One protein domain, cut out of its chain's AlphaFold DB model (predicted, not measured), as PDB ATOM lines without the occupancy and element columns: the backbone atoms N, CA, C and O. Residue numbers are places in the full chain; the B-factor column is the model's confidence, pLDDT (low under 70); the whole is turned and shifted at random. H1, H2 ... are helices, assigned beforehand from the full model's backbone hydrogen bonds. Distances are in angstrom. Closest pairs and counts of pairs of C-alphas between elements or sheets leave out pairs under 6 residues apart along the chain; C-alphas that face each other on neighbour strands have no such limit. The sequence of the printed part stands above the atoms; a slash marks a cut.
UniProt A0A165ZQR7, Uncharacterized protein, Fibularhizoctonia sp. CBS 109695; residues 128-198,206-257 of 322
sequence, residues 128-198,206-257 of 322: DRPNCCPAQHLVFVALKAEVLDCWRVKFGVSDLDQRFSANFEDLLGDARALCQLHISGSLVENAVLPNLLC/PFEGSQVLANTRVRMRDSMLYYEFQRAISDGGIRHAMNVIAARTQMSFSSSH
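What this domain is: This is residues 128 to 198 and 206 to 257 of the 322 residues of an uncharacterized protein of Fibularhizoctonia sp. CBS 109695 (UniProt A0A165ZQR7). Three long helices, H1, H5 and H6, lie side by side in one row with H5 in the middle, each running the opposite way to the next. H3 crosses near one end of the H1 and H5 pair, with little H2 by the end of H1 and H4 at the start of H5; residues 164 to 170, of which 168 to 170 belong to H3, stick out. The printed part has 123 residues with six named helices, H1 to H6 in chain order, and no named strand: all helix. It is loose, with a radius of gyration of the C-alphas of 17.8 A, and flat, spanning 48 by 43 by 21 A.

Where its parts are: Find C-alpha 209 at (180.199, 166.056, 206.768); from there H5, residues 209 to 234, runs 36.6 A to C-alpha 234. H6, residues 238 to 257, runs 28.6 A to C-alpha 257 at (199.226, 171.206, 192.659). Look back to C-alpha 133 at (174.110, 147.712, 184.514), where H1, residues 133 to 155, begins its 32.9 A. Then come H2, residues 160 to 164, H3, residues 168 to 183 and 22.0 A long, and H4, residues 186 to 192.

How they stand to each other: Begin at the hub, H5. It touches H1 at a shallow tilt of 15 degrees, opposite ways; their closest C-alphas, Cys 150 and Gly 209, are 6.1 A apart. H5 and H6 form a helical hairpin at 21 degrees, closest at C-alphas 232 and 241, 5.0 A. H4 touches H5 about perpendicular, at 81 degrees, closest at C-alphas 191 and 211, 5.5 A. H3 is near H1, with 7 pairs of C-alphas within 10 A, and near H5, with 5. H1 and H2 only just touch, with 3 pairs within 8 A, the closest being C-alphas 152 and 160, 6.6 A. H1 and H6 are apart. Each O i to N i+4 pair is within hydrogen-bond range in H1 to H5, and 15 of 16 are in H6.

The domain as a whole: The farthest C-alphas, Asp 128 and Cys 198, are 57.8 A apart. Residues 199 to 205 are cut out, a gap of 14.2 A between C-alphas 198 and 206. The links printed whole are tight. Mean pLDDT of the printed part is 74.2; 35 residues are under 70, among them 128 to 136 and 185 to 198.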
ATOM      1  N   ASP A 128     175.675 139.886 173.153       54.16
ATOM      2  CA  ASP A 128     177.069 139.690 173.559       54.16
ATOM      3  C   ASP A 128     177.679 140.837 174.381       54.16
ATOM      4  O   ASP A 128     178.876 140.823 174.673       54.16
ATOM      5  N   ARG A 129     176.927 141.906 174.678       49.72
ATOM      6  CA  ARG A 129     177.460 143.013 175.481       49.72
ATOM      7  C   ARG A 129     177.327 142.636 176.959       49.72
ATOM      8  O   ARG A 129     176.187 142.527 177.408       49.72
ATOM      9  N   PRO A 130     178.432 142.527 177.728       54.31
ATOM     10  CA  PRO A 130     178.352 142.354 179.172       54.31
ATOM     11  C   PRO A 130     177.437 143.432 179.737       54.31
ATOM     12  O   PRO A 130     177.608 144.623 179.447       54.31
ATOM     13  N   ASN A 131     176.409 143.012 180.466       51.16
ATOM     14  CA  ASN A 131     175.452 143.933 181.043       51.16
ATOM     15  C   ASN A 131     176.161 144.654 182.192       51.16
ATOM     16  O   ASN A 131     176.167 144.176 183.313       51.16
ATOM     17  N   CYS A 132     176.798 145.793 181.922       55.28
ATOM     18  CA  CYS A 132     177.462 146.619 182.936       55.28
ATOM     19  C   CYS A 132     176.472 147.379 183.848       55.28
ATOM     20  O   CYS A 132     176.873 148.212 184.658       55.28
ATOM     21  N   CYS A 133     175.172 147.093 183.731       60.25
ATOM     22  CA  CYS A 133     174.110 147.712 184.514       60.25
ATOM     23  C   CYS A 133     174.085 147.334 186.015       60.25
ATOM     24  O   CYS A 133     173.739 148.226 186.784       60.25
ATOM     25  N   PRO A 134     174.474 146.128 186.486       68.12
ATOM     26  CA  PRO A 134     174.480 145.816 187.921       68.12
ATOM     27  C   PRO A 134     175.492 146.658 188.707       68.12
ATOM     28  O   PRO A 134     175.138 147.272 189.708       68.12
ATOM     29  N   ALA A 135     176.725 146.784 188.204       63.09
ATOM     30  CA  ALA A 135     177.750 147.620 188.832       63.09
ATOM     31  C   ALA A 135     177.355 149.106 188.819       63.09
ATOM     32  O   ALA A 135     177.508 149.806 189.814       63.09
ATOM     33  N   GLN A 136     176.779 149.577 187.710       66.12
ATOM     34  CA  GLN A 136     176.279 150.945 187.608       66.12
ATOM     35  C   GLN A 136     175.139 151.216 188.604       66.12
ATOM     36  O   GLN A 136     175.096 152.281 189.215       66.12
ATOM     37  N   HIS A 137     174.233 150.256 188.789       70.19
ATOM     38  CA  HIS A 137     173.149 150.361 189.759       70.19
ATOM     39  C   HIS A 137     173.680 150.425 191.195       70.19
ATOM     40  O   HIS A 137     173.249 151.284 191.956       70.19
ATOM     41  N   LEU A 138     174.661 149.586 191.550       71.94
ATOM     42  CA  LEU A 138     175.301 149.618 192.872       71.94
ATOM     43  C   LEU A 138     175.985 150.958 193.154       71.94
ATOM     44  O   LEU A 138     175.796 151.518 194.231       71.94
ATOM     45  N   VAL A 139     176.703 151.513 192.170       71.38
ATOM     46  CA  VAL A 139     177.307 152.850 192.294       71.38
ATOM     47  C   VAL A 139     176.232 153.907 192.544       71.38
ATOM     48  O   VAL A 139     176.402 154.739 193.426       71.38
ATOM     49  N   PHE A 140     175.104 153.867 191.827       73.06
ATOM     50  CA  PHE A 140     174.013 154.820 192.054       73.06
ATOM     51  C   PHE A 140     173.310 154.643 193.404       73.06
ATOM     52  O   PHE A 140     172.903 155.638 193.999       73.06
ATOM     53  N   VAL A 141     173.170 153.414 193.902       75.00
ATOM     54  CA  VAL A 141     172.577 153.145 195.223       75.00
ATOM     55  C   VAL A 141     173.481 153.664 196.339       75.00
ATOM     56  O   VAL A 141     172.996 154.389 197.206       75.00
ATOM     57  N   ALA A 142     174.782 153.368 196.285       75.94
ATOM     58  CA  ALA A 142     175.755 153.889 197.247       75.94
ATOM     59  C   ALA A 142     175.782 155.425 197.227       75.94
ATOM     60  O   ALA A 142     175.711 156.071 198.265       75.94
ATOM     61  N   LEU A 143     175.761 156.008 196.026       73.06
ATOM     62  CA  LEU A 143     175.710 157.451 195.819       73.06
ATOM     63  C   LEU A 143     174.457 158.083 196.431       73.06
ATOM     64  O   LEU A 143     174.536 159.134 197.061       73.06
ATOM     65  N   LYS A 144     173.294 157.445 196.260       80.00
ATOM     66  CA  LYS A 144     172.043 157.911 196.860       80.00
ATOM     67  C   LYS A 144     172.123 157.884 198.388       80.00
ATOM     68  O   LYS A 144     171.689 158.847 199.009       80.00
ATOM     69  N   ALA A 145     172.678 156.823 198.972       81.25
ATOM     70  CA  ALA A 145     172.843 156.708 200.420       81.25
ATOM     71  C   ALA A 145     173.773 157.799 200.977       81.25
ATOM     72  O   ALA A 145     173.372 158.525 201.878       81.25
ATOM     73  N   GLU A 146     174.949 157.997 200.373       78.81
ATOM     74  CA  GLU A 146     175.915 159.011 200.823       78.81
ATOM     75  C   GLU A 146     175.366 160.441 200.689       78.81
ATOM     76  O   GLU A 146     175.589 161.277 201.565       78.81
ATOM     77  N   VAL A 147     174.607 160.730 199.622       79.75
ATOM     78  CA  VAL A 147     173.901 162.013 199.505       79.75
ATOM     79  C   VAL A 147     172.928 162.164 200.669       79.75
ATOM     80  O   VAL A 147     173.004 163.169 201.363       79.75
ATOM     81  N   LEU A 148     172.061 161.181 200.925       83.56
ATOM     82  CA  LEU A 148     171.113 161.247 202.041       83.56
ATOM     83  C   LEU A 148     171.828 161.452 203.387       83.56
ATOM     84  O   LEU A 148     171.404 162.297 204.165       83.56
ATOM     85  N   ASP A 149     172.954 160.792 203.638       83.00
ATOM     86  CA  ASP A 149     173.718 161.025 204.868       83.00
ATOM     87  C   ASP A 149     174.240 162.466 204.966       83.00
ATOM     88  O   ASP A 149     174.125 163.088 206.019       83.00
ATOM     89  N   CYS A 150     174.702 163.065 203.867       79.69
ATOM     90  CA  CYS A 150     175.100 164.477 203.864       79.69
ATOM     91  C   CYS A 150     173.930 165.412 204.197       79.69
ATOM     92  O   CYS A 150     174.114 166.408 204.898       79.69
ATOM     93  N   TRP A 151     172.723 165.087 203.724       84.44
ATOM     94  CA  TRP A 151     171.516 165.814 204.111       84.44
ATOM     95  C   TRP A 151     171.236 165.635 205.612       84.44
ATOM     96  O   TRP A 151     171.038 166.633 206.301       84.44
ATOM     97  N   ARG A 152     171.305 164.414 206.157       86.81
ATOM     98  CA  ARG A 152     171.100 164.164 207.598       86.81
ATOM     99  C   ARG A 152     172.040 164.989 208.469       86.81
ATOM    100  O   ARG A 152     171.578 165.665 209.385       86.81
ATOM    101  N   VAL A 153     173.336 164.985 208.146       82.19
ATOM    102  CA  VAL A 153     174.343 165.745 208.903       82.19
ATOM    103  C   VAL A 153     174.086 167.251 208.773       82.19
ATOM    104  O   VAL A 153     174.150 167.959 209.772       82.19
ATOM    105  N   LYS A 154     173.727 167.757 207.581       81.50
ATOM    106  CA  LYS A 154     173.469 169.195 207.373       81.50
ATOM    107  C   LYS A 154     172.276 169.704 208.182       81.50
ATOM    108  O   LYS A 154     172.335 170.808 208.712       81.50
ATOM    109  N   PHE A 155     171.191 168.935 208.241       84.44
ATOM    110  CA  PHE A 155     169.975 169.355 208.946       84.44
ATOM    111  C   PHE A 155     169.948 168.928 210.412       84.44
ATOM    112  O   PHE A 155     169.043 169.344 211.129       84.44
ATOM    113  N   GLY A 156     170.894 168.096 210.859       90.25
ATOM    114  CA  GLY A 156     170.855 167.503 212.194       90.25
ATOM    115  C   GLY A 156     169.609 166.638 212.415       90.25
ATOM    116  O   GLY A 156     169.113 166.555 213.535       90.25
ATOM    117  N   VAL A 157     169.074 166.024 211.350       89.81
ATOM    118  CA  VAL A 157     167.864 165.187 211.404       89.81
ATOM    119  C   VAL A 157     168.196 163.742 211.058       89.81
ATOM    120  O   VAL A 157     168.895 163.458 210.086       89.81
ATOM    121  N   SER A 158     167.669 162.810 211.846       86.31
ATOM    122  CA  SER A 158     167.750 161.371 211.582       86.31
ATOM    123  C   SER A 158     166.730 160.922 210.528       86.31
ATOM    124  O   SER A 158     167.032 160.046 209.711       86.31
ATOM    125  N   ASP A 159     165.560 161.568 210.501       91.31
ATOM    126  CA  ASP A 159     164.478 161.306 209.551       91.31
ATOM    127  C   ASP A 159     164.392 162.402 208.475       91.31
ATOM    128  O   ASP A 159     163.930 163.524 208.706       91.31
ATOM    129  N   LEU A 160     164.856 162.066 207.271       89.56
ATOM    130  CA  LEU A 160     164.775 162.956 206.117       89.56
ATOM    131  C   LEU A 160     163.385 163.000 205.497       89.56
ATOM    132  O   LEU A 160     163.075 163.997 204.854       89.56
ATOM    133  N   ASP A 161     162.552 161.975 205.677       89.75
ATOM    134  CA  ASP A 161     161.224 161.946 205.065       89.75
ATOM    135  C   ASP A 161     160.332 163.013 205.711       89.75
ATOM    136  O   ASP A 161     159.642 163.759 205.011       89.75
ATOM    137  N   GLN A 162     160.448 163.194 207.031       88.06
ATOM    138  CA  GLN A 162     159.805 164.303 207.736       88.06
ATOM    139  C   GLN A 162     160.283 165.665 207.209       88.06
ATOM    140  O   GLN A 162     159.470 166.561 206.978       88.06
ATOM    141  N   ARG A 163     161.586 165.834 206.955       85.19
ATOM    142  CA  ARG A 163     162.136 167.095 206.428       85.19
ATOM    143  C   ARG A 163     161.747 167.334 204.966       85.19
ATOM    144  O   ARG A 163     161.460 168.466 204.597       85.19
ATOM    145  N   PHE A 164     161.701 166.289 204.144       87.12
ATOM    146  CA  PHE A 164     161.292 166.357 202.739       87.12
ATOM    147  C   PHE A 164     159.782 166.510 202.552       87.12
ATOM    148  O   PHE A 164     159.348 166.878 201.462       87.12
ATOM    149  N   SER A 165     158.991 166.297 203.605       88.44
ATOM    150  CA  SER A 165     157.572 166.664 203.629       88.44
ATOM    151  C   SER A 165     157.323 168.175 203.791       88.44
ATOM    152  O   SER A 165     156.185 168.624 203.649       88.44
ATOM    153  N   ALA A 166     158.372 168.968 204.059       84.12
ATOM    154  CA  ALA A 166     158.303 170.427 204.103       84.12
ATOM    155  C   ALA A 166     158.093 171.055 202.707       84.12
ATOM    156  O   ALA A 166     158.042 170.370 201.684       84.12
ATOM    157  N   ASN A 167     157.956 172.384 202.658       89.06
ATOM    158  CA  ASN A 167     157.728 173.119 201.415       89.06
ATOM    159  C   ASN A 167     158.862 172.870 200.399       89.06
ATOM    160  O   ASN A 167     160.047 172.992 200.712       89.06
ATOM    161  N   PHE A 168     158.489 172.551 199.159       83.06
ATOM    162  CA  PHE A 168     159.411 172.272 198.058       83.06
ATOM    163  C   PHE A 168     160.403 173.415 197.791       83.06
ATOM    164  O   PHE A 168     161.549 173.153 197.423       83.06
ATOM    165  N   GLU A 169     159.993 174.669 198.000       90.38
ATOM    166  CA  GLU A 169     160.877 175.833 197.834       90.38
ATOM    167  C   GLU A 169     162.021 175.850 198.857       90.38
ATOM    168  O   GLU A 169     163.163 176.133 198.491       90.38
ATOM    169  N   ASP A 170     161.754 175.453 200.105       86.56
ATOM    170  CA  ASP A 170     162.780 175.361 201.149       86.56
ATOM    171  C   ASP A 170     163.791 174.265 200.796       86.56
ATOM    172  O   ASP A 170     165.002 174.480 200.855       86.56
ATOM    173  N   LEU A 171     163.298 173.119 200.311       84.44
ATOM    174  CA  LEU A 171     164.135 172.012 199.853       84.44
ATOM    175  C   LEU A 171     165.045 172.415 198.682       84.44
ATOM    176  O   LEU A 171     166.216 172.031 198.618       84.44
ATOM    177  N   LEU A 172     164.514 173.198 197.742       81.94
ATOM    178  CA  LEU A 172     165.266 173.742 196.615       81.94
ATOM    179  C   LEU A 172     166.316 174.759 197.063       81.94
ATOM    180  O   LEU A 172     167.436 174.737 196.544       81.94
ATOM    181  N   GLY A 173     165.973 175.630 198.013       89.06
ATOM    182  CA  GLY A 173     166.911 176.559 198.642       89.06
ATOM    183  C   GLY A 173     168.063 175.815 199.312       89.06
ATOM    184  O   GLY A 173     169.232 176.079 199.027       89.06
ATOM    185  N   ASP A 174     167.732 174.796 200.098       83.88
ATOM    186  CA  ASP A 174     168.668 173.924 200.799       83.88
ATOM    187  C   ASP A 174     169.597 173.159 199.844       83.88
ATOM    188  O   ASP A 174     170.813 173.074 200.084       83.88
ATOM    189  N   ALA A 175     169.045 172.653 198.736       80.62
ATOM    190  CA  ALA A 175     169.792 171.972 197.685       80.62
ATOM    191  C   ALA A 175     170.739 172.933 196.959       80.62
ATOM    192  O   ALA A 175     171.898 172.591 196.725       80.62
ATOM    193  N   ARG A 176     170.284 174.152 196.634       84.19
ATOM    194  CA  ARG A 176     171.132 175.186 196.021       84.19
ATOM    195  C   ARG A 176     172.255 175.608 196.954       84.19
ATOM    196  O   ARG A 176     173.384 175.707 196.487       84.19
ATOM    197  N   ALA A 177     171.975 175.789 198.243       81.94
ATOM    198  CA  ALA A 177     172.985 176.111 199.243       81.94
ATOM    199  C   ALA A 177     174.028 174.987 199.372       81.94
ATOM    200  O   ALA A 177     175.220 175.267 199.380       81.94
ATOM    201  N   LEU A 178     173.605 173.712 199.380       78.81
ATOM    202  CA  LEU A 178     174.519 172.558 199.292       78.81
ATOM    203  C   LEU A 178     175.356 172.603 198.007       78.81
ATOM    204  O   LEU A 178     176.577 172.492 198.045       78.81
ATOM    205  N   CYS A 179     174.724 172.806 196.849       77.25
ATOM    206  CA  CYS A 179     175.442 172.902 195.582       77.25
ATOM    207  C   CYS A 179     176.460 174.047 195.582       77.25
ATOM    208  O   CYS A 179     177.582 173.829 195.144       77.25
ATOM    209  N   GLN A 180     176.097 175.232 196.074       79.69
ATOM    210  CA  GLN A 180     176.979 176.398 196.150       79.69
ATOM    211  C   GLN A 180     178.147 176.160 197.105       79.69
ATOM    212  O   GLN A 180     179.288 176.342 196.685       79.69
ATOM    213  N   LEU A 181     177.870 175.649 198.311       73.00
ATOM    214  CA  LEU A 181     178.881 175.241 199.291       73.00
ATOM    215  C   LEU A 181     179.904 174.280 198.674       73.00
ATOM    216  O   LEU A 181     181.083 174.315 198.997       73.00
ATOM    217  N   HIS A 182     179.473 173.414 197.755       66.94
ATOM    218  CA  HIS A 182     180.370 172.452 197.122       66.94
ATOM    219  C   HIS A 182     180.968 172.915 195.791       66.94
ATOM    220  O   HIS A 182     181.947 172.327 195.330       66.94
ATOM    221  N   ILE A 183     180.382 173.899 195.117       72.19
ATOM    222  CA  ILE A 183     180.944 174.487 193.893       72.19
ATOM    223  C   ILE A 183     182.054 175.482 194.241       72.19
ATOM    224  O   ILE A 183     182.979 175.627 193.447       72.19
ATOM    225  N   SER A 184     182.021 176.100 195.426       70.69
ATOM    226  CA  SER A 184     182.971 177.136 195.848       70.69
ATOM    227  C   SER A 184     184.431 176.683 196.003       70.69
ATOM    228  O   SER A 184     185.264 177.502 196.367       70.69
ATOM    229  N   GLY A 185     184.784 175.425 195.706       57.84
ATOM    230  CA  GLY A 185     186.173 174.940 195.635       57.84
ATOM    231  C   GLY A 185     186.890 174.791 196.984       57.84
ATOM    232  O   GLY A 185     187.678 173.860 197.136       57.84
ATOM    233  N   SER A 186     186.534 175.610 197.977       59.69
ATOM    234  CA  SER A 186     187.152 175.674 199.308       59.69
ATOM    235  C   SER A 186     187.155 174.334 200.046       59.69
ATOM    236  O   SER A 186     188.116 173.984 200.720       59.69
ATOM    237  N   LEU A 187     186.120 173.512 199.856       58.69
ATOM    238  CA  LEU A 187     186.013 172.209 200.515       58.69
ATOM    239  C   LEU A 187     187.006 171.155 200.018       58.69
ATOM    240  O   LEU A 187     187.423 170.300 200.792       58.69
ATOM    241  N   VAL A 188     187.368 171.177 198.732       55.47
ATOM    242  CA  VAL A 188     188.331 170.205 198.188       55.47
ATOM    243  C   VAL A 188     189.744 170.546 198.655       55.47
ATOM    244  O   VAL A 188     190.528 169.640 198.914       55.47
ATOM    245  N   GLU A 189     190.050 171.834 198.802       60.56
ATOM    246  CA  GLU A 189     191.329 172.303 199.336       60.56
ATOM    247  C   GLU A 189     191.452 171.975 200.834       60.56
ATOM    248  O   GLU A 189     192.447 171.377 201.243       60.56
ATOM    249  N   ASN A 190     190.392 172.209 201.618       59.06
ATOM    250  CA  ASN A 190     190.370 171.913 203.057       59.06
ATOM    251  C   ASN A 190     190.401 170.405 203.371       59.06
ATOM    252  O   ASN A 190     191.025 169.984 204.341       59.06
ATOM    253  N   ALA A 191     189.776 169.565 202.537       55.09
ATOM    254  CA  ALA A 191     189.727 168.116 202.754       55.09
ATOM    255  C   ALA A 191     191.041 167.377 202.427       55.09
ATOM    256  O   ALA A 191     191.238 166.235 202.852       55.09
ATOM    257  N   VAL A 192     191.919 167.992 201.626       57.41
ATOM    258  CA  VAL A 192     193.217 167.418 201.224       57.41
ATOM    259  C   VAL A 192     194.337 167.841 202.186       57.41
ATOM    260  O   VAL A 192     195.340 167.133 202.291       57.41
ATOM    261  N   LEU A 193     194.161 168.943 202.925       61.25
ATOM    262  CA  LEU A 193     195.134 169.477 203.884       61.25
ATOM    263  C   LEU A 193     194.457 169.956 205.186       61.25
ATOM    264  O   LEU A 193     194.368 171.159 205.418       61.25
ATOM    265  N   PRO A 194     194.045 169.042 206.086       54.81
ATOM    266  CA  PRO A 194     193.359 169.426 207.322       54.81
ATOM    267  C   PRO A 194     194.199 170.275 208.301       54.81
ATOM    268  O   PRO A 194     193.641 170.838 209.232       54.81
ATOM    269  N   ASN A 195     195.523 170.380 208.108       53.62
ATOM    270  CA  ASN A 195     196.469 170.893 209.116       53.62
ATOM    271  C   ASN A 195     197.315 172.110 208.675       53.62
ATOM    272  O   ASN A 195     198.347 172.367 209.288       53.62
ATOM    273  N   LEU A 196     196.960 172.828 207.600       52.38
ATOM    274  CA  LEU A 196     197.758 173.975 207.110       52.38
ATOM    275  C   LEU A 196     197.119 175.354 207.329       52.38
ATOM    276  O   LEU A 196     197.639 176.346 206.822       52.38
ATOM    277  N   LEU A 197     196.023 175.438 208.084       50.56
ATOM    278  CA  LEU A 197     195.428 176.728 208.428       50.56
ATOM    279  C   LEU A 197     196.248 177.423 209.524       50.56
ATOM    280  O   LEU A 197     196.659 176.801 210.505       50.56
ATOM    281  N   CYS A 198     196.521 178.710 209.302       49.34
ATOM    282  CA  CYS A 198     197.156 179.603 210.264       49.34
ATOM    283  C   CYS A 198     196.350 179.631 211.578       49.34
ATOM    284  O   CYS A 198     195.125 179.685 211.517       49.34
ATOM    285  N   PRO A 206     185.178 173.294 211.037       66.19
ATOM    286  CA  PRO A 206     184.842 172.644 209.780       66.19
ATOM    287  C   PRO A 206     183.722 171.625 209.990       66.19
ATOM    288  O   PRO A 206     183.826 170.716 210.811       66.19
ATOM    289  N   PHE A 207     182.644 171.753 209.218       69.00
ATOM    290  CA  PHE A 207     181.533 170.805 209.239       69.00
ATOM    291  C   PHE A 207     182.041 169.384 208.946       69.00
ATOM    292  O   PHE A 207     182.539 169.138 207.852       69.00
ATOM    293  N   GLU A 208     181.894 168.435 209.871       67.62
ATOM    294  CA  GLU A 208     182.440 167.068 209.752       67.62
ATOM    295  C   GLU A 208     181.958 166.327 208.483       67.62
ATOM    296  O   GLU A 208     182.714 165.597 207.834       67.62
ATOM    297  N   GLY A 209     180.731 166.606 208.024       69.44
ATOM    298  CA  GLY A 209     180.199 166.056 206.768       69.44
ATOM    299  C   GLY A 209     180.923 166.539 205.499       69.44
ATOM    300  O   GLY A 209     180.760 165.952 204.428       69.44
ATOM    301  N   SER A 210     181.768 167.565 205.606       69.31
ATOM    302  CA  SER A 210     182.602 168.105 204.527       69.31
ATOM    303  C   SER A 210     183.603 167.089 203.998       69.31
ATOM    304  O   SER A 210     183.726 166.915 202.783       69.31
ATOM    305  N   GLN A 211     184.291 166.384 204.901       73.19
ATOM    306  CA  GLN A 211     185.302 165.394 204.533       73.19
ATOM    307  C   GLN A 211     184.656 164.169 203.890       73.19
ATOM    308  O   GLN A 211     185.129 163.675 202.862       73.19
ATOM    309  N   VAL A 212     183.558 163.690 204.486       71.31
ATOM    310  CA  VAL A 212     182.787 162.549 203.975       71.31
ATOM    311  C   VAL A 212     182.344 162.841 202.548       71.31
ATOM    312  O   VAL A 212     182.627 162.059 201.639       71.31
ATOM    313  N   LEU A 213     181.766 164.016 202.312       68.56
ATOM    314  CA  LEU A 213     181.298 164.376 200.987       68.56
ATOM    315  C   LEU A 213     182.435 164.632 199.982       68.56
ATOM    316  O   LEU A 213     182.308 164.271 198.808       68.56
ATOM    317  N   ALA A 214     183.546 165.241 200.402       72.38
ATOM    318  CA  ALA A 214     184.714 165.425 199.540       72.38
ATOM    319  C   ALA A 214     185.263 164.067 199.067       72.38
ATOM    320  O   ALA A 214     185.454 163.854 197.864       72.38
ATOM    321  N   ASN A 215     185.410 163.115 199.992       75.00
ATOM    322  CA  ASN A 215     185.806 161.738 199.695       75.00
ATOM    323  C   ASN A 215     184.812 161.056 198.749       75.00
ATOM    324  O   ASN A 215     185.210 160.450 197.751       75.00
ATOM    325  N   THR A 216     183.517 161.202 199.018       73.81
ATOM    326  CA  THR A 216     182.433 160.725 198.160       73.81
ATOM    327  C   THR A 216     182.544 161.289 196.744       73.81
ATOM    328  O   THR A 216     182.531 160.529 195.780       73.81
ATOM    329  N   ARG A 217     182.749 162.600 196.569       70.50
ATOM    330  CA  ARG A 217     182.917 163.221 195.242       70.50
ATOM    331  C   ARG A 217     184.113 162.669 194.479       70.50
ATOM    332  O   ARG A 217     184.000 162.412 193.279       70.50
ATOM    333  N   VAL A 218     185.242 162.473 195.157       77.88
ATOM    334  CA  VAL A 218     186.428 161.854 194.552       77.88
ATOM    335  C   VAL A 218     186.106 160.427 194.105       77.88
ATOM    336  O   VAL A 218     186.365 160.085 192.950       77.88
ATOM    337  N   ARG A 219     185.447 159.625 194.954       76.81
ATOM    338  CA  ARG A 219     185.000 158.264 194.609       76.81
ATOM    339  C   ARG A 219     184.013 158.249 193.440       76.81
ATOM    340  O   ARG A 219     184.172 157.427 192.537       76.81
ATOM    341  N   MET A 220     183.032 159.155 193.408       74.44
ATOM    342  CA  MET A 220     182.060 159.281 192.312       74.44
ATOM    343  C   MET A 220     182.758 159.592 190.990       74.44
ATOM    344  O   MET A 220     182.525 158.924 189.981       74.44
ATOM    345  N   ARG A 221     183.635 160.598 190.998       81.69
ATOM    346  CA  ARG A 221     184.403 161.012 189.825       81.69
ATOM    347  C   ARG A 221     185.254 159.860 189.304       81.69
ATOM    348  O   ARG A 221     185.220 159.563 188.109       81.69
ATOM    349  N   ASP A 222     185.975 159.186 190.191       81.25
ATOM    350  CA  ASP A 222     186.858 158.084 189.822       81.25
ATOM    351  C   ASP A 222     186.061 156.866 189.322       81.25
ATOM    352  O   ASP A 222     186.456 156.243 188.336       81.25
ATOM    353  N   SER A 223     184.886 156.595 189.902       78.56
ATOM    354  CA  SER A 223     183.958 155.550 189.440       78.56
ATOM    355  C   SER A 223     183.375 155.862 188.062       78.56
ATOM    356  O   SER A 223     183.307 154.986 187.198       78.56
ATOM    357  N   MET A 224     182.998 157.118 187.809       78.62
ATOM    358  CA  MET A 224     182.516 157.557 186.498       78.62
ATOM    359  C   MET A 224     183.601 157.458 185.426       78.62
ATOM    360  O   MET A 224     183.335 156.970 184.328       78.62
ATOM    361  N   LEU A 225     184.826 157.892 185.738       82.69
ATOM    362  CA  LEU A 225     185.970 157.758 184.836       82.69
ATOM    363  C   LEU A 225     186.292 156.285 184.575       82.69
ATOM    364  O   LEU A 225     186.545 155.908 183.434       82.69
ATOM    365  N   TYR A 226     186.232 155.434 185.600       82.38
ATOM    366  CA  TYR A 226     186.415 153.995 185.445       82.38
ATOM    367  C   TYR A 226     185.342 153.374 184.537       82.38
ATOM    368  O   TYR A 226     185.671 152.607 183.631       82.38
ATOM    369  N   TYR A 227     184.075 153.766 184.697       81.19
ATOM    370  CA  TYR A 227     182.985 153.307 183.836       81.19
ATOM    371  C   TYR A 227     183.141 153.787 182.388       81.19
ATOM    372  O   TYR A 227     183.004 152.996 181.455       81.19
ATOM    373  N   GLU A 228     183.454 155.067 182.167       81.38
ATOM    374  CA  GLU A 228     183.713 155.596 180.821       81.38
ATOM    375  C   GLU A 228     184.918 154.906 180.173       81.38
ATOM    376  O   GLU A 228     184.878 154.592 178.983       81.38
ATOM    377  N   PHE A 229     185.949 154.570 180.950       85.94
ATOM    378  CA  PHE A 229     187.079 153.781 180.474       85.94
ATOM    379  C   PHE A 229     186.646 152.368 180.060       85.94
ATOM    380  O   PHE A 229     186.890 151.965 178.921       85.94
ATOM    381  N   GLN A 230     185.942 151.628 180.923       82.50
ATOM    382  CA  GLN A 230     185.424 150.296 180.589       82.50
ATOM    383  C   GLN A 230     184.513 150.335 179.358       82.50
ATOM    384  O   GLN A 230     184.626 149.499 178.458       82.50
ATOM    385  N   ARG A 231     183.641 151.344 179.269       81.19
ATOM    386  CA  ARG A 231     182.783 151.581 178.110       81.19
ATOM    387  C   ARG A 231     183.613 151.818 176.852       81.19
ATOM    388  O   ARG A 231     183.343 151.183 175.833       81.19
ATOM    389  N   ALA A 232     184.639 152.665 176.925       80.81
ATOM    390  CA  ALA A 232     185.549 152.951 175.823       80.81
ATOM    391  C   ALA A 232     186.260 151.694 175.310       80.81
ATOM    392  O   ALA A 232     186.325 151.483 174.095       80.81
ATOM    393  N   ILE A 233     186.745 150.849 176.224       80.75
ATOM    394  CA  ILE A 233     187.370 149.562 175.908       80.75
ATOM    395  C   ILE A 233     186.347 148.608 175.278       80.75
ATOM    396  O   ILE A 233     186.610 148.062 174.207       80.75
ATOM    397  N   SER A 234     185.147 148.485 175.860       72.00
ATOM    398  CA  SER A 234     184.069 147.627 175.335       72.00
ATOM    399  C   SER A 234     183.619 148.028 173.925       72.00
ATOM    400  O   SER A 234     183.263 147.183 173.105       72.00
ATOM    401  N   ASP A 235     183.679 149.325 173.613       72.44
ATOM    402  CA  ASP A 235     183.341 149.868 172.300       72.44
ATOM    403  C   ASP A 235     184.523 149.776 171.300       72.44
ATOM    404  O   ASP A 235     184.403 150.226 170.152       72.44
ATOM    405  N   GLY A 236     185.669 149.206 171.710       84.44
ATOM    406  CA  GLY A 236     186.904 149.110 170.919       84.44
ATOM    407  C   GLY A 236     187.539 150.472 170.617       84.44
ATOM    408  O   GLY A 236     188.261 150.645 169.634       84.44
ATOM    409  N   GLY A 237     187.207 151.492 171.406       85.44
ATOM    410  CA  GLY A 237     187.615 152.872 171.208       85.44
ATOM    411  C   GLY A 237     188.914 153.203 171.928       85.44
ATOM    412  O   GLY A 237     188.876 153.990 172.866       85.44
ATOM    413  N   ILE A 238     190.060 152.696 171.458       77.94
ATOM    414  CA  ILE A 238     191.383 152.944 172.082       77.94
ATOM    415  C   ILE A 238     191.638 154.446 172.296       77.94
ATOM    416  O   ILE A 238     192.021 154.864 173.381       77.94
ATOM    417  N   ARG A 239     191.344 155.292 171.296       74.75
ATOM    418  CA  ARG A 239     191.475 156.755 171.432       74.75
ATOM    419  C   ARG A 239     190.581 157.328 172.543       74.75
ATOM    420  O   ARG A 239     191.001 158.239 173.241       74.75
ATOM    421  N   HIS A 240     189.362 156.810 172.694       82.50
ATOM    422  CA  HIS A 240     188.431 157.258 173.736       82.50
ATOM    423  C   HIS A 240     188.917 156.823 175.122       82.50
ATOM    424  O   HIS A 240     188.977 157.641 176.029       82.50
ATOM    425  N   ALA A 241     189.396 155.584 175.251       83.94
ATOM    426  CA  ALA A 241     189.982 155.074 176.488       83.94
ATOM    427  C   ALA A 241     191.212 155.894 176.914       83.94
ATOM    428  O   ALA A 241     191.327 156.282 178.074       83.94
ATOM    429  N   MET A 242     192.085 156.243 175.961       82.06
ATOM    430  CA  MET A 242     193.243 157.105 176.215       82.06
ATOM    431  C   MET A 242     192.848 158.516 176.657       82.06
ATOM    432  O   MET A 242     193.503 159.076 177.532       82.06
ATOM    433  N   ASN A 243     191.774 159.084 176.102       81.06
ATOM    434  CA  ASN A 243     191.265 160.381 176.549       81.06
ATOM    435  C   ASN A 243     190.741 160.317 177.991       81.06
ATOM    436  O   ASN A 243     190.996 161.235 178.765       81.06
ATOM    437  N   VAL A 244     190.054 159.233 178.369       84.88
ATOM    438  CA  VAL A 244     189.572 159.027 179.746       84.88
ATOM    439  C   VAL A 244     190.742 158.874 180.724       84.88
ATOM    440  O   VAL A 244     190.734 159.504 181.781       84.88
ATOM    441  N   ILE A 245     191.783 158.116 180.359       81.19
ATOM    442  CA  ILE A 245     193.016 158.012 181.159       81.19
ATOM    443  C   ILE A 245     193.682 159.384 181.290       81.19
ATOM    444  O   ILE A 245     194.036 159.783 182.393       81.19
ATOM    445  N   ALA A 246     193.828 160.127 180.191       77.88
ATOM    446  CA  ALA A 246     194.437 161.453 180.219       77.88
ATOM    447  C   ALA A 246     193.669 162.416 181.139       77.88
ATOM    448  O   ALA A 246     194.295 163.132 181.917       77.88
ATOM    449  N   ALA A 247     192.333 162.383 181.095       76.75
ATOM    450  CA  ALA A 247     191.477 163.165 181.979       76.75
ATOM    451  C   ALA A 247     191.658 162.758 183.451       76.75
ATOM    452  O   ALA A 247     191.845 163.627 184.299       76.75
ATOM    453  N   ARG A 248     191.693 161.451 183.755       84.38
ATOM    454  CA  ARG A 248     191.979 160.945 185.109       84.38
ATOM    455  C   ARG A 248     193.329 161.445 185.618       84.38
ATOM    456  O   ARG A 248     193.404 162.000 186.705       84.38
ATOM    457  N   THR A 249     194.374 161.307 184.807       72.44
ATOM    458  CA  THR A 249     195.736 161.727 185.148       72.44
ATOM    459  C   THR A 249     195.823 163.236 185.380       72.44
ATOM    460  O   THR A 249     196.398 163.662 186.376       72.44
ATOM    461  N   GLN A 250     195.218 164.052 184.510       72.31
ATOM    462  CA  GLN A 250     195.151 165.506 184.703       72.31
ATOM    463  C   GLN A 250     194.458 165.868 186.019       72.31
ATOM    464  O   GLN A 250     194.989 166.674 186.772       72.31
ATOM    465  N   MET A 251     193.330 165.228 186.336       73.38
ATOM    466  CA  MET A 251     192.596 165.493 187.576       73.38
ATOM    467  C   MET A 251     193.362 165.058 188.831       73.38
ATOM    468  O   MET A 251     193.345 165.779 189.827       73.38
ATOM    469  N   SER A 252     194.062 163.920 188.791       72.69
ATOM    470  CA  SER A 252     194.917 163.478 189.899       72.69
ATOM    471  C   SER A 252     196.073 164.451 190.149       72.69
ATOM    472  O   SER A 252     196.363 164.751 191.300       72.69
ATOM    473  N   PHE A 253     196.689 165.001 189.095       67.69
ATOM    474  CA  PHE A 253     197.784 165.967 189.240       67.69
ATOM    475  C   PHE A 253     197.320 167.382 189.605       67.69
ATOM    476  O   PHE A 253     198.006 168.062 190.365       67.69
ATOM    477  N   SER A 254     196.160 167.831 189.117       62.09
ATOM    478  CA  SER A 254     195.576 169.115 189.529       62.09
ATOM    479  C   SER A 254     195.217 169.126 191.015       62.09
ATOM    480  O   SER A 254     195.385 170.151 191.663       62.09
ATOM    481  N   SER A 255     194.818 167.978 191.576       55.75
ATOM    482  CA  SER A 255     194.571 167.836 193.015       55.75
ATOM    483  C   SER A 255     195.848 167.929 193.863       55.75
ATOM    484  O   SER A 255     195.763 168.284 195.031       55.75
ATOM    485  N   SER A 256     197.024 167.619 193.302       49.22
ATOM    486  CA  SER A 256     198.313 167.714 194.009       49.22
ATOM    487  C   SER A 256     198.967 169.094 193.896       49.22
ATOM    488  O   SER A 256     199.755 169.468 194.758       49.22
ATOM    489  N   HIS A 257     198.652 169.870 192.854       43.12
ATOM    490  CA  HIS A 257     199.226 171.206 192.659       43.12
ATOM    491  C   HIS A 257     198.633 172.281 193.580       43.12
ATOM    492  O   HIS A 257     199.310 173.274 193.832       43.12
TER     493      HIS A 257